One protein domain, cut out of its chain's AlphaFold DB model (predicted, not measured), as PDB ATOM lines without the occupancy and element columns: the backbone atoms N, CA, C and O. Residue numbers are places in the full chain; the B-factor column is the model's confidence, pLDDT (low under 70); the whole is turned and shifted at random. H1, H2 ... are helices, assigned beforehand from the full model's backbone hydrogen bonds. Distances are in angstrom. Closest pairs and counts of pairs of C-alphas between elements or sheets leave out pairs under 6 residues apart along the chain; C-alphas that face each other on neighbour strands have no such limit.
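AT A GLANCE: This is residues 9 to 77 of the 79 residues of an uncharacterized protein of Escherichia coli (UniProt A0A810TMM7). Two helices, H2 and H4, lie side by side and run opposite ways, with H3 packed slantwise on residues 38 to 43 of H2, while H1 swings away from them as an arm whose residues 9 to 21 stand free. Residues 48 to 53, in the loop between H2 and H3, stick out at one end. The printed part has 69 residues, with four named helices in the order H1, H2, H3, H4 and no named strand, and its class is all helix. It is loose, with a radius of gyration of the C-alphas of 13.7 A, and flat, spanning 43 by 29 by 14 A.

HOW THE PARTS SIT: H1, residues 9 to 24, touches no helix. It is only just apart from H2, residues 29 to 43, at a closest C-alpha distance of 8.1 A. With its residues 38 to 43 alone, H2 touches H3, residues 56 to 64, at a steep tilt of 49 degrees, opposite ways; the closest C-alphas, of Tyr 42 and Lys 59, are 5.5 A apart. H2 also touches H4, residues 67 to 76, at a shallow tilt of 6 degrees, opposite ways, with the closest C-alphas, of Ile 35 and Leu 69, 6.8 A apart. H3 and H4 are close but not clearly touching, their closest C-alphas, of Phe 63 and Leu 69, being 7.4 A apart. Every O i to N i+4 pair is within hydrogen-bond range in H4, against 11 of 12 in H1, 10 of 11 in H2 and 4 of 5 in H3.

IN THESE COORDINATES: H1 begins at C-alpha 9 (33.688, -28.316, 47.419) and is 23.7 A long. H2 measures 20.8 A, H3 13.2 A and H4 14.1 A, ending at C-alpha 76 (6.841, -41.557, 55.895).

THE WHOLE: The C-alphas farthest apart, of Gln 26 and Ser 50, are 43.0 A apart. The printed part has no cut. The link from H2 to H3, residues 44 to 55, is long. No printed residue has a pLDDT under 70.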
ATOM      1  N   ALA A   9      33.452 -28.174  45.981       98.25
ATOM      2  CA  ALA A   9      33.688 -28.316  47.419       98.25
ATOM      3  C   ALA A   9      32.406 -28.088  48.239       98.25
ATOM      4  O   ALA A   9      32.131 -28.825  49.182       98.25
ATOM      5  N   VAL A  10      31.579 -27.111  47.849       98.19
ATOM      6  CA  VAL A  10      30.276 -26.861  48.489       98.19
ATOM      7  C   VAL A  10      29.272 -27.975  48.177       98.19
ATOM      8  O   VAL A  10      28.453 -28.334  49.024       98.19
ATOM      9  N   GLN A  11      29.297 -28.532  46.963       98.38
ATOM     10  CA  GLN A  11      28.444 -29.669  46.624       98.38
ATOM     11  C   GLN A  11      28.809 -30.909  47.441       98.38
ATOM     12  O   GLN A  11      27.905 -31.576  47.944       98.38
ATOM     13  N   ASP A  12      30.098 -31.206  47.569       98.50
ATOM     14  CA  ASP A  12      30.596 -32.385  48.270       98.50
ATOM     15  C   ASP A  12      30.372 -32.283  49.778       98.50
ATOM     16  O   ASP A  12      29.890 -33.243  50.377       98.50
ATOM     17  N   ASP A  13      30.578 -31.106  50.372       98.75
ATOM     18  CA  ASP A  13      30.207 -30.829  51.765       98.75
ATOM     19  C   ASP A  13      28.706 -31.071  52.016       98.75
ATOM     20  O   ASP A  13      28.304 -31.805  52.927       98.75
ATOM     21  N   ALA A  14      27.852 -30.549  51.129       98.62
ATOM     22  CA  ALA A  14      26.411 -30.748  51.224       98.62
ATOM     23  C   ALA A  14      25.997 -32.219  51.020       98.62
ATOM     24  O   ALA A  14      25.028 -32.673  51.634       98.62
ATOM     25  N   ARG A  15      26.700 -32.972  50.163       98.62
ATOM     26  CA  ARG A  15      26.468 -34.413  49.951       98.62
ATOM     27  C   ARG A  15      26.903 -35.232  51.163       98.62
ATOM     28  O   ARG A  15      26.139 -36.093  51.592       98.62
ATOM     29  N   ALA A  16      28.071 -34.942  51.732       98.75
ATOM     30  CA  ALA A  16      28.552 -35.585  52.950       98.75
ATOM     31  C   ALA A  16      27.561 -35.361  54.102       98.75
ATOM     32  O   ALA A  16      27.111 -36.318  54.732       98.75
ATOM     33  N   THR A  17      27.107 -34.121  54.284       98.75
ATOM     34  CA  THR A  17      26.068 -33.772  55.262       98.75
ATOM     35  C   THR A  17      24.769 -34.554  55.029       98.75
ATOM     36  O   THR A  17      24.226 -35.144  55.961       98.75
ATOM     37  N   ALA A  18      24.278 -34.627  53.786       98.31
ATOM     38  CA  ALA A  18      23.073 -35.395  53.459       98.31
ATOM     39  C   ALA A  18      23.231 -36.901  53.743       98.31
ATOM     40  O   ALA A  18      22.299 -37.523  54.253       98.31
ATOM     41  N   SER A  19      24.405 -37.479  53.461       98.00
ATOM     42  CA  SER A  19      24.678 -38.891  53.752       98.00
ATOM     43  C   SER A  19      24.659 -39.199  55.250       98.00
ATOM     44  O   SER A  19      24.148 -40.246  55.638       98.00
ATOM     45  N   ALA A  20      25.106 -38.265  56.097       98.44
ATOM     46  CA  ALA A  20      25.043 -38.430  57.545       98.44
ATOM     47  C   ALA A  20      23.593 -38.511  58.052       98.44
ATOM     48  O   ALA A  20      23.300 -39.331  58.914       98.44
ATOM     49  N   TYR A  21      22.660 -37.723  57.500       97.50
ATOM     50  CA  TYR A  21      21.237 -37.851  57.850       97.50
ATOM     51  C   TYR A  21      20.624 -39.166  57.358       97.50
ATOM     52  O   TYR A  21      19.813 -39.763  58.065       97.50
ATOM     53  N   LEU A  22      21.015 -39.618  56.164       96.50
ATOM     54  CA  LEU A  22      20.535 -40.874  55.587       96.50
ATOM     55  C   LEU A  22      20.968 -42.091  56.417       96.50
ATOM     56  O   LEU A  22      20.152 -42.984  56.620       96.50
ATOM     57  N   GLU A  23      22.200 -42.097  56.935       96.69
ATOM     58  CA  GLU A  23      22.745 -43.179  57.771       96.69
ATOM     59  C   GLU A  23      21.869 -43.487  58.998       96.69
ATOM     60  O   GLU A  23      21.694 -44.642  59.373       96.69
ATOM     61  N   TYR A  24      21.277 -42.458  59.612       95.94
ATOM     62  CA  TYR A  24      20.423 -42.616  60.794       95.94
ATOM     63  C   TYR A  24      18.936 -42.793  60.472       95.94
ATOM     64  O   TYR A  24      18.132 -43.043  61.376       95.94
ATOM     65  N   GLY A  25      18.539 -42.650  59.210       93.69
ATOM     66  CA  GLY A  25      17.150 -42.796  58.816       93.69
ATOM     67  C   GLY A  25      16.704 -44.256  58.790       93.69
ATOM     68  O   GLY A  25      17.418 -45.150  58.346       93.69
ATOM     69  N   GLN A  26      15.477 -44.507  59.237       95.00
ATOM     70  CA  GLN A  26      14.872 -45.849  59.257       95.00
ATOM     71  C   GLN A  26      13.925 -46.091  58.071       95.00
ATOM     72  O   GLN A  26      13.171 -47.071  58.038       95.00
ATOM     73  N   GLN A  27      13.919 -45.153  57.127       94.56
ATOM     74  CA  GLN A  27      13.073 -45.130  55.948       94.56
ATOM     75  C   GLN A  27      13.728 -45.890  54.784       94.56
ATOM     76  O   GLN A  27      14.952 -45.869  54.649       94.56
ATOM     77  N   PRO A  28      12.933 -46.528  53.906       94.75
ATOM     78  CA  PRO A  28      13.432 -47.057  52.639       94.75
ATOM     79  C   PRO A  28      14.080 -45.964  51.774       94.75
ATOM     80  O   PRO A  28      13.680 -44.797  51.815       94.75
ATOM     81  N   VAL A  29      15.062 -46.356  50.951       95.12
ATOM     82  CA  VAL A  29      15.833 -45.426  50.102       95.12
ATOM     83  C   VAL A  29      14.939 -44.646  49.124       95.12
ATOM     84  O   VAL A  29      15.255 -43.525  48.728       95.12
ATOM     85  N   GLU A  30      13.793 -45.220  48.762       95.31
ATOM     86  CA  GLU A  30      12.779 -44.647  47.882       95.31
ATOM     87  C   GLU A  30      12.266 -43.289  48.378       95.31
ATOM     88  O   GLU A  30      12.111 -42.382  47.564       95.31
ATOM     89  N   ILE A  31      12.115 -43.098  49.695       96.75
ATOM     90  CA  ILE A  31      11.677 -41.807  50.251       96.75
ATOM     91  C   ILE A  31      12.689 -40.707  49.923       96.75
ATOM     92  O   ILE A  31      12.304 -39.614  49.521       96.75
ATOM     93  N   TYR A  32      13.990 -40.988  50.002       97.25
ATOM     94  CA  TYR A  32      15.023 -40.005  49.658       97.25
ATOM     95  C   TYR A  32      15.061 -39.698  48.158       97.25
ATOM     96  O   TYR A  32      15.379 -38.574  47.774       97.25
ATOM     97  N   ARG A  33      14.700 -40.665  47.302       97.94
ATOM     98  CA  ARG A  33      14.525 -40.422  45.860       97.94
ATOM     99  C   ARG A  33      13.327 -39.510  45.591       97.94
ATOM    100  O   ARG A  33      13.424 -38.630  44.741       97.94
ATOM    101  N   GLU A  34      12.225 -39.685  46.321       98.12
ATOM    102  CA  GLU A  34      11.075 -38.774  46.247       98.12
ATOM    103  C   GLU A  34      11.445 -37.366  46.742       98.12
ATOM    104  O   GLU A  34      11.141 -36.384  46.064       98.12
ATOM    105  N   ILE A  35      12.185 -37.253  47.854       98.38
ATOM    106  CA  ILE A  35      12.718 -35.972  48.352       98.38
ATOM    107  C   ILE A  35      13.592 -35.294  47.282       98.38
ATOM    108  O   ILE A  35      13.422 -34.102  47.030       98.38
ATOM    109  N   ASP A  36      14.496 -36.028  46.619       98.50
ATOM    110  CA  ASP A  36      15.336 -35.496  45.530       98.50
ATOM    111  C   ASP A  36      14.492 -34.995  44.349       98.50
ATOM    112  O   ASP A  36      14.741 -33.906  43.828       98.50
ATOM    113  N   ALA A  37      13.451 -35.737  43.957       98.56
ATOM    114  CA  ALA A  37      12.547 -35.326  42.887       98.56
ATOM    115  C   ALA A  37      11.832 -34.003  43.211       98.56
ATOM    116  O   ALA A  37      11.770 -33.114  42.356       98.56
ATOM    117  N   ILE A  38      11.349 -33.833  44.447       98.56
ATOM    118  CA  ILE A  38      10.739 -32.576  44.904       98.56
ATOM    119  C   ILE A  38      11.792 -31.462  44.944       98.56
ATOM    120  O   ILE A  38      11.569 -30.379  44.403       98.56
ATOM    121  N   ALA A  39      12.976 -31.726  45.504       98.62
ATOM    122  CA  ALA A  39      14.054 -30.745  45.602       98.62
ATOM    123  C   ALA A  39      14.499 -30.220  44.225       98.62
ATOM    124  O   ALA A  39      14.792 -29.031  44.081       98.62
ATOM    125  N   ARG A  40      14.506 -31.071  43.188       98.62
ATOM    126  CA  ARG A  40      14.822 -30.670  41.806       98.62
ATOM    127  C   ARG A  40      13.817 -29.684  41.220       98.62
ATOM    128  O   ARG A  40      14.241 -28.795  40.481       98.62
ATOM    129  N   LYS A  41      12.527 -29.794  41.568       98.62
ATOM    130  CA  LYS A  41      11.505 -28.816  41.154       98.62
ATOM    131  C   LYS A  41      11.916 -27.415  41.608       98.62
ATOM    132  O   LYS A  41      12.074 -26.533  40.770       98.62
ATOM    133  N   TYR A  42      12.223 -27.251  42.897       98.56
ATOM    134  CA  TYR A  42      12.694 -25.982  43.462       98.56
ATOM    135  C   TYR A  42      14.053 -25.546  42.906       98.56
ATOM    136  O   TYR A  42      14.234 -24.380  42.562       98.56
ATOM    137  N   ALA A  43      15.009 -26.469  42.761       98.31
ATOM    138  CA  ALA A  43      16.340 -26.149  42.242       98.31
ATOM    139  C   ALA A  43      16.300 -25.561  40.818       98.31
ATOM    140  O   ALA A  43      17.139 -24.725  40.473       98.31
ATOM    141  N   SER A  44      15.314 -25.967  40.010       98.06
ATOM    142  CA  SER A  44      15.116 -25.478  38.641       98.06
ATOM    143  C   SER A  44      14.470 -24.091  38.540       98.06
ATOM    144  O   SER A  44      14.540 -23.471  37.476       98.06
ATOM    145  N   LEU A  45      13.874 -23.579  39.626       98.06
ATOM    146  CA  LEU A  45      13.178 -22.293  39.614       98.06
ATOM    147  C   LEU A  45      14.142 -21.143  39.301       98.06
ATOM    148  O   LEU A  45      15.331 -21.171  39.640       98.06
ATOM    149  N   LYS A  46      13.616 -20.105  38.654       98.00
ATOM    150  CA  LYS A  46      14.309 -18.836  38.415       98.00
ATOM    151  C   LYS A  46      13.734 -17.806  39.368       98.00
ATOM    152  O   LYS A  46      12.531 -17.575  39.353       98.00
ATOM    153  N   TYR A  47      14.589 -17.294  40.244       97.75
ATOM    154  CA  TYR A  47      14.241 -16.296  41.247       97.75
ATOM    155  C   TYR A  47      14.960 -15.011  40.879       97.75
ATOM    156  O   TYR A  47      16.131 -15.057  40.509       97.75
ATOM    157  N   ASP A  48      14.255 -13.899  41.025       96.50
ATOM    158  CA  ASP A  48      14.743 -12.562  40.726       96.50
ATOM    159  C   ASP A  48      14.487 -11.644  41.925       96.50
ATOM    160  O   ASP A  48      13.685 -11.937  42.813       96.50
ATOM    161  N   GLY A  49      15.171 -10.505  41.947       96.06
ATOM    162  CA  GLY A  49      15.011  -9.504  42.988       96.06
ATOM    163  C   GLY A  49      15.673  -8.190  42.604       96.06
ATOM    164  O   GLY A  49      16.204  -8.031  41.508       96.06
ATOM    165  N   SER A  50      15.674  -7.234  43.528       97.81
ATOM    166  CA  SER A  50      16.284  -5.917  43.314       97.81
ATOM    167  C   SER A  50      17.819  -5.924  43.338       97.81
ATOM    168  O   SER A  50      18.433  -4.874  43.171       97.81
ATOM    169  N   ILE A  51      18.445  -7.079  43.583       98.00
ATOM    170  CA  ILE A  51      19.900  -7.266  43.603       98.00
ATOM    171  C   ILE A  51      20.294  -8.426  42.690       98.00
ATOM    172  O   ILE A  51      19.521  -9.364  42.499       98.00
ATOM    173  N   ALA A  52      21.520  -8.389  42.168       97.50
ATOM    174  CA  ALA A  52      22.057  -9.468  41.347       97.50
ATOM    175  C   ALA A  52      22.342 -10.718  42.200       97.50
ATOM    176  O   ALA A  52      23.277 -10.727  43.002       97.50
ATOM    177  N   SER A  53      21.535 -11.768  42.032       97.88
ATOM    178  CA  SER A  53      21.719 -13.080  42.663       97.88
ATOM    179  C   SER A  53      20.859 -14.136  41.966       97.88
ATOM    180  O   SER A  53      19.769 -13.829  41.502       97.88
ATOM    181  N   ASP A  54      21.310 -15.394  41.956       97.38
ATOM    182  CA  ASP A  54      20.500 -16.548  41.525       97.38
ATOM    183  C   ASP A  54      19.518 -17.024  42.618       97.38
ATOM    184  O   ASP A  54      18.719 -17.942  42.391       97.38
ATOM    185  N   PHE A  55      19.644 -16.467  43.833       98.38
ATOM    186  CA  PHE A  55      18.895 -16.828  45.042       98.38
ATOM    187  C   PHE A  55      18.859 -18.346  45.314       98.38
ATOM    188  O   PHE A  55      17.886 -18.879  45.845       98.38
ATOM    189  N   SER A  56      19.943 -19.058  44.980       98.06
ATOM    190  CA  SER A  56      20.060 -20.518  45.121       98.06
ATOM    191  C   SER A  56      19.693 -21.028  46.516       98.06
ATOM    192  O   SER A  56      18.960 -22.006  46.640       98.06
ATOM    193  N   THR A  57      20.153 -20.349  47.568       98.38
ATOM    194  CA  THR A  57      19.839 -20.715  48.956       98.38
ATOM    195  C   THR A  57      18.349 -20.581  49.256       98.38
ATOM    196  O   THR A  57      17.780 -21.463  49.893       98.38
ATOM    197  N   MET A  58      17.706 -19.526  48.745       98.56
ATOM    198  CA  MET A  58      16.281 -19.261  48.953       98.56
ATOM    199  C   MET A  58      15.414 -20.379  48.374       98.56
ATOM    200  O   MET A  58      14.510 -20.846  49.050       98.56
ATOM    201  N   LYS A  59      15.758 -20.914  47.195       98.62
ATOM    202  CA  LYS A  59      15.037 -22.055  46.595       98.62
ATOM    203  C   LYS A  59      14.976 -23.259  47.530       98.62
ATOM    204  O   LYS A  59      13.981 -23.971  47.571       98.62
ATOM    205  N   CYS A  60      16.046 -23.507  48.282       98.56
ATOM    206  CA  CYS A  60      16.058 -24.594  49.251       98.56
ATOM    207  C   CYS A  60      15.348 -24.248  50.564       98.56
ATOM    208  O   CYS A  60      14.846 -25.163  51.204       98.56
ATOM    209  N   ILE A  61      15.305 -22.971  50.961       98.62
ATOM    210  CA  ILE A  61      14.475 -22.514  52.086       98.62
ATOM    211  C   ILE A  61      12.998 -22.714  51.739       98.62
ATOM    212  O   ILE A  61      12.257 -23.271  52.541       98.62
ATOM    213  N   ASP A  62      12.580 -22.346  50.532       98.62
ATOM    214  CA  ASP A  62      11.199 -22.541  50.092       98.62
ATOM    215  C   ASP A  62      10.865 -24.028  49.962       98.62
ATOM    216  O   ASP A  62       9.805 -24.464  50.397       98.62
ATOM    217  N   PHE A  63      11.804 -24.832  49.453       98.62
ATOM    218  CA  PHE A  63      11.671 -26.288  49.395       98.62
ATOM    219  C   PHE A  63      11.362 -26.913  50.760       98.62
ATOM    220  O   PHE A  63      10.439 -27.720  50.848       98.62
ATOM    221  N   ILE A  64      12.098 -26.552  51.821       97.94
ATOM    222  CA  ILE A  64      11.881 -27.158  53.149       97.94
ATOM    223  C   ILE A  64      10.562 -26.725  53.807       97.94
ATOM    224  O   ILE A  64      10.112 -27.393  54.730       97.94
ATOM    225  N   HIS A  65       9.938 -25.647  53.324       98.19
ATOM    226  CA  HIS A  65       8.600 -25.210  53.740       98.19
ATOM    227  C   HIS A  65       7.503 -25.637  52.747       98.19
ATOM    228  O   HIS A  65       6.345 -25.254  52.902       98.19
ATOM    229  N   GLY A  66       7.847 -26.395  51.703       97.75
ATOM    230  CA  GLY A  66       6.912 -26.794  50.661       97.75
ATOM    231  C   GLY A  66       5.958 -27.895  51.123       97.75
ATOM    232  O   GLY A  66       6.400 -28.944  51.588       97.75
ATOM    233  N   ASN A  67       4.656 -27.707  50.887       97.88
ATOM    234  CA  ASN A  67       3.614 -28.670  51.274       97.88
ATOM    235  C   ASN A  67       3.868 -30.089  50.735       97.88
ATOM    236  O   ASN A  67       3.647 -31.061  51.442       97.88
ATOM    237  N   GLU A  68       4.379 -30.224  49.504       97.75
ATOM    238  CA  GLU A  68       4.657 -31.541  48.909       97.75
ATOM    239  C   GLU A  68       5.704 -32.333  49.713       97.75
ATOM    240  O   GLU A  68       5.593 -33.553  49.858       97.75
ATOM    241  N   LEU A  69       6.714 -31.641  50.256       98.12
ATOM    242  CA  LEU A  69       7.720 -32.256  51.117       98.12
ATOM    243  C   LEU A  69       7.123 -32.615  52.481       98.12
ATOM    244  O   LEU A  69       7.360 -33.717  52.971       98.12
ATOM    245  N   ASP A  70       6.341 -31.713  53.074       97.38
ATOM    246  CA  ASP A  70       5.695 -31.936  54.371       97.38
ATOM    247  C   ASP A  70       4.734 -33.137  54.338       97.38
ATOM    248  O   ASP A  70       4.787 -34.020  55.198       97.38
ATOM    249  N   GLU A  71       3.929 -33.253  53.280       97.25
ATOM    250  CA  GLU A  71       3.043 -34.395  53.046       97.25
ATOM    251  C   GLU A  71       3.825 -35.702  52.855       97.25
ATOM    252  O   GLU A  71       3.395 -36.759  53.332       97.25
ATOM    253  N   LEU A  72       4.974 -35.659  52.165       96.69
ATOM    254  CA  LEU A  72       5.870 -36.810  52.012       96.69
ATOM    255  C   LEU A  72       6.467 -37.251  53.341       96.69
ATOM    256  O   LEU A  72       6.459 -38.444  53.645       96.69
ATOM    257  N   ILE A  73       6.960 -36.319  54.145       94.75
ATOM    258  CA  ILE A  73       7.532 -36.646  55.449       94.75
ATOM    259  C   ILE A  73       6.435 -37.200  56.362       94.75
ATOM    260  O   ILE A  73       6.611 -38.272  56.938       94.75
ATOM    261  N   SER A  74       5.268 -36.556  56.411       94.25
ATOM    262  CA  SER A  74       4.140 -36.956  57.261       94.25
ATOM    263  C   SER A  74       3.657 -38.388  57.002       94.25
ATOM    264  O   SER A  74       3.377 -39.119  57.951       94.25
ATOM    265  N   ARG A  75       3.606 -38.835  55.736       92.50
ATOM    266  CA  ARG A  75       3.254 -40.231  55.391       92.50
ATOM    267  C   ARG A  75       4.385 -41.238  55.634       92.50
ATOM    268  O   ARG A  75       4.134 -42.439  55.671       92.50
ATOM    269  N   SER A  76       5.617 -40.754  55.775       86.06
ATOM    270  CA  SER A  76       6.841 -41.557  55.895       86.06
ATOM    271  C   SER A  76       7.283 -41.797  57.341       86.06
ATOM    272  O   SER A  76       8.145 -42.646  57.597       86.06
ATOM    273  N   VAL A  77       6.722 -41.057  58.299       81.31
ATOM    274  CA  VAL A  77       6.959 -41.274  59.727       81.31
ATOM    275  C   VAL A  77       6.234 -42.551  60.155       81.31
ATOM    276  O   VAL A  77       5.005 -42.619  60.159       81.31
TER     277      VAL A  77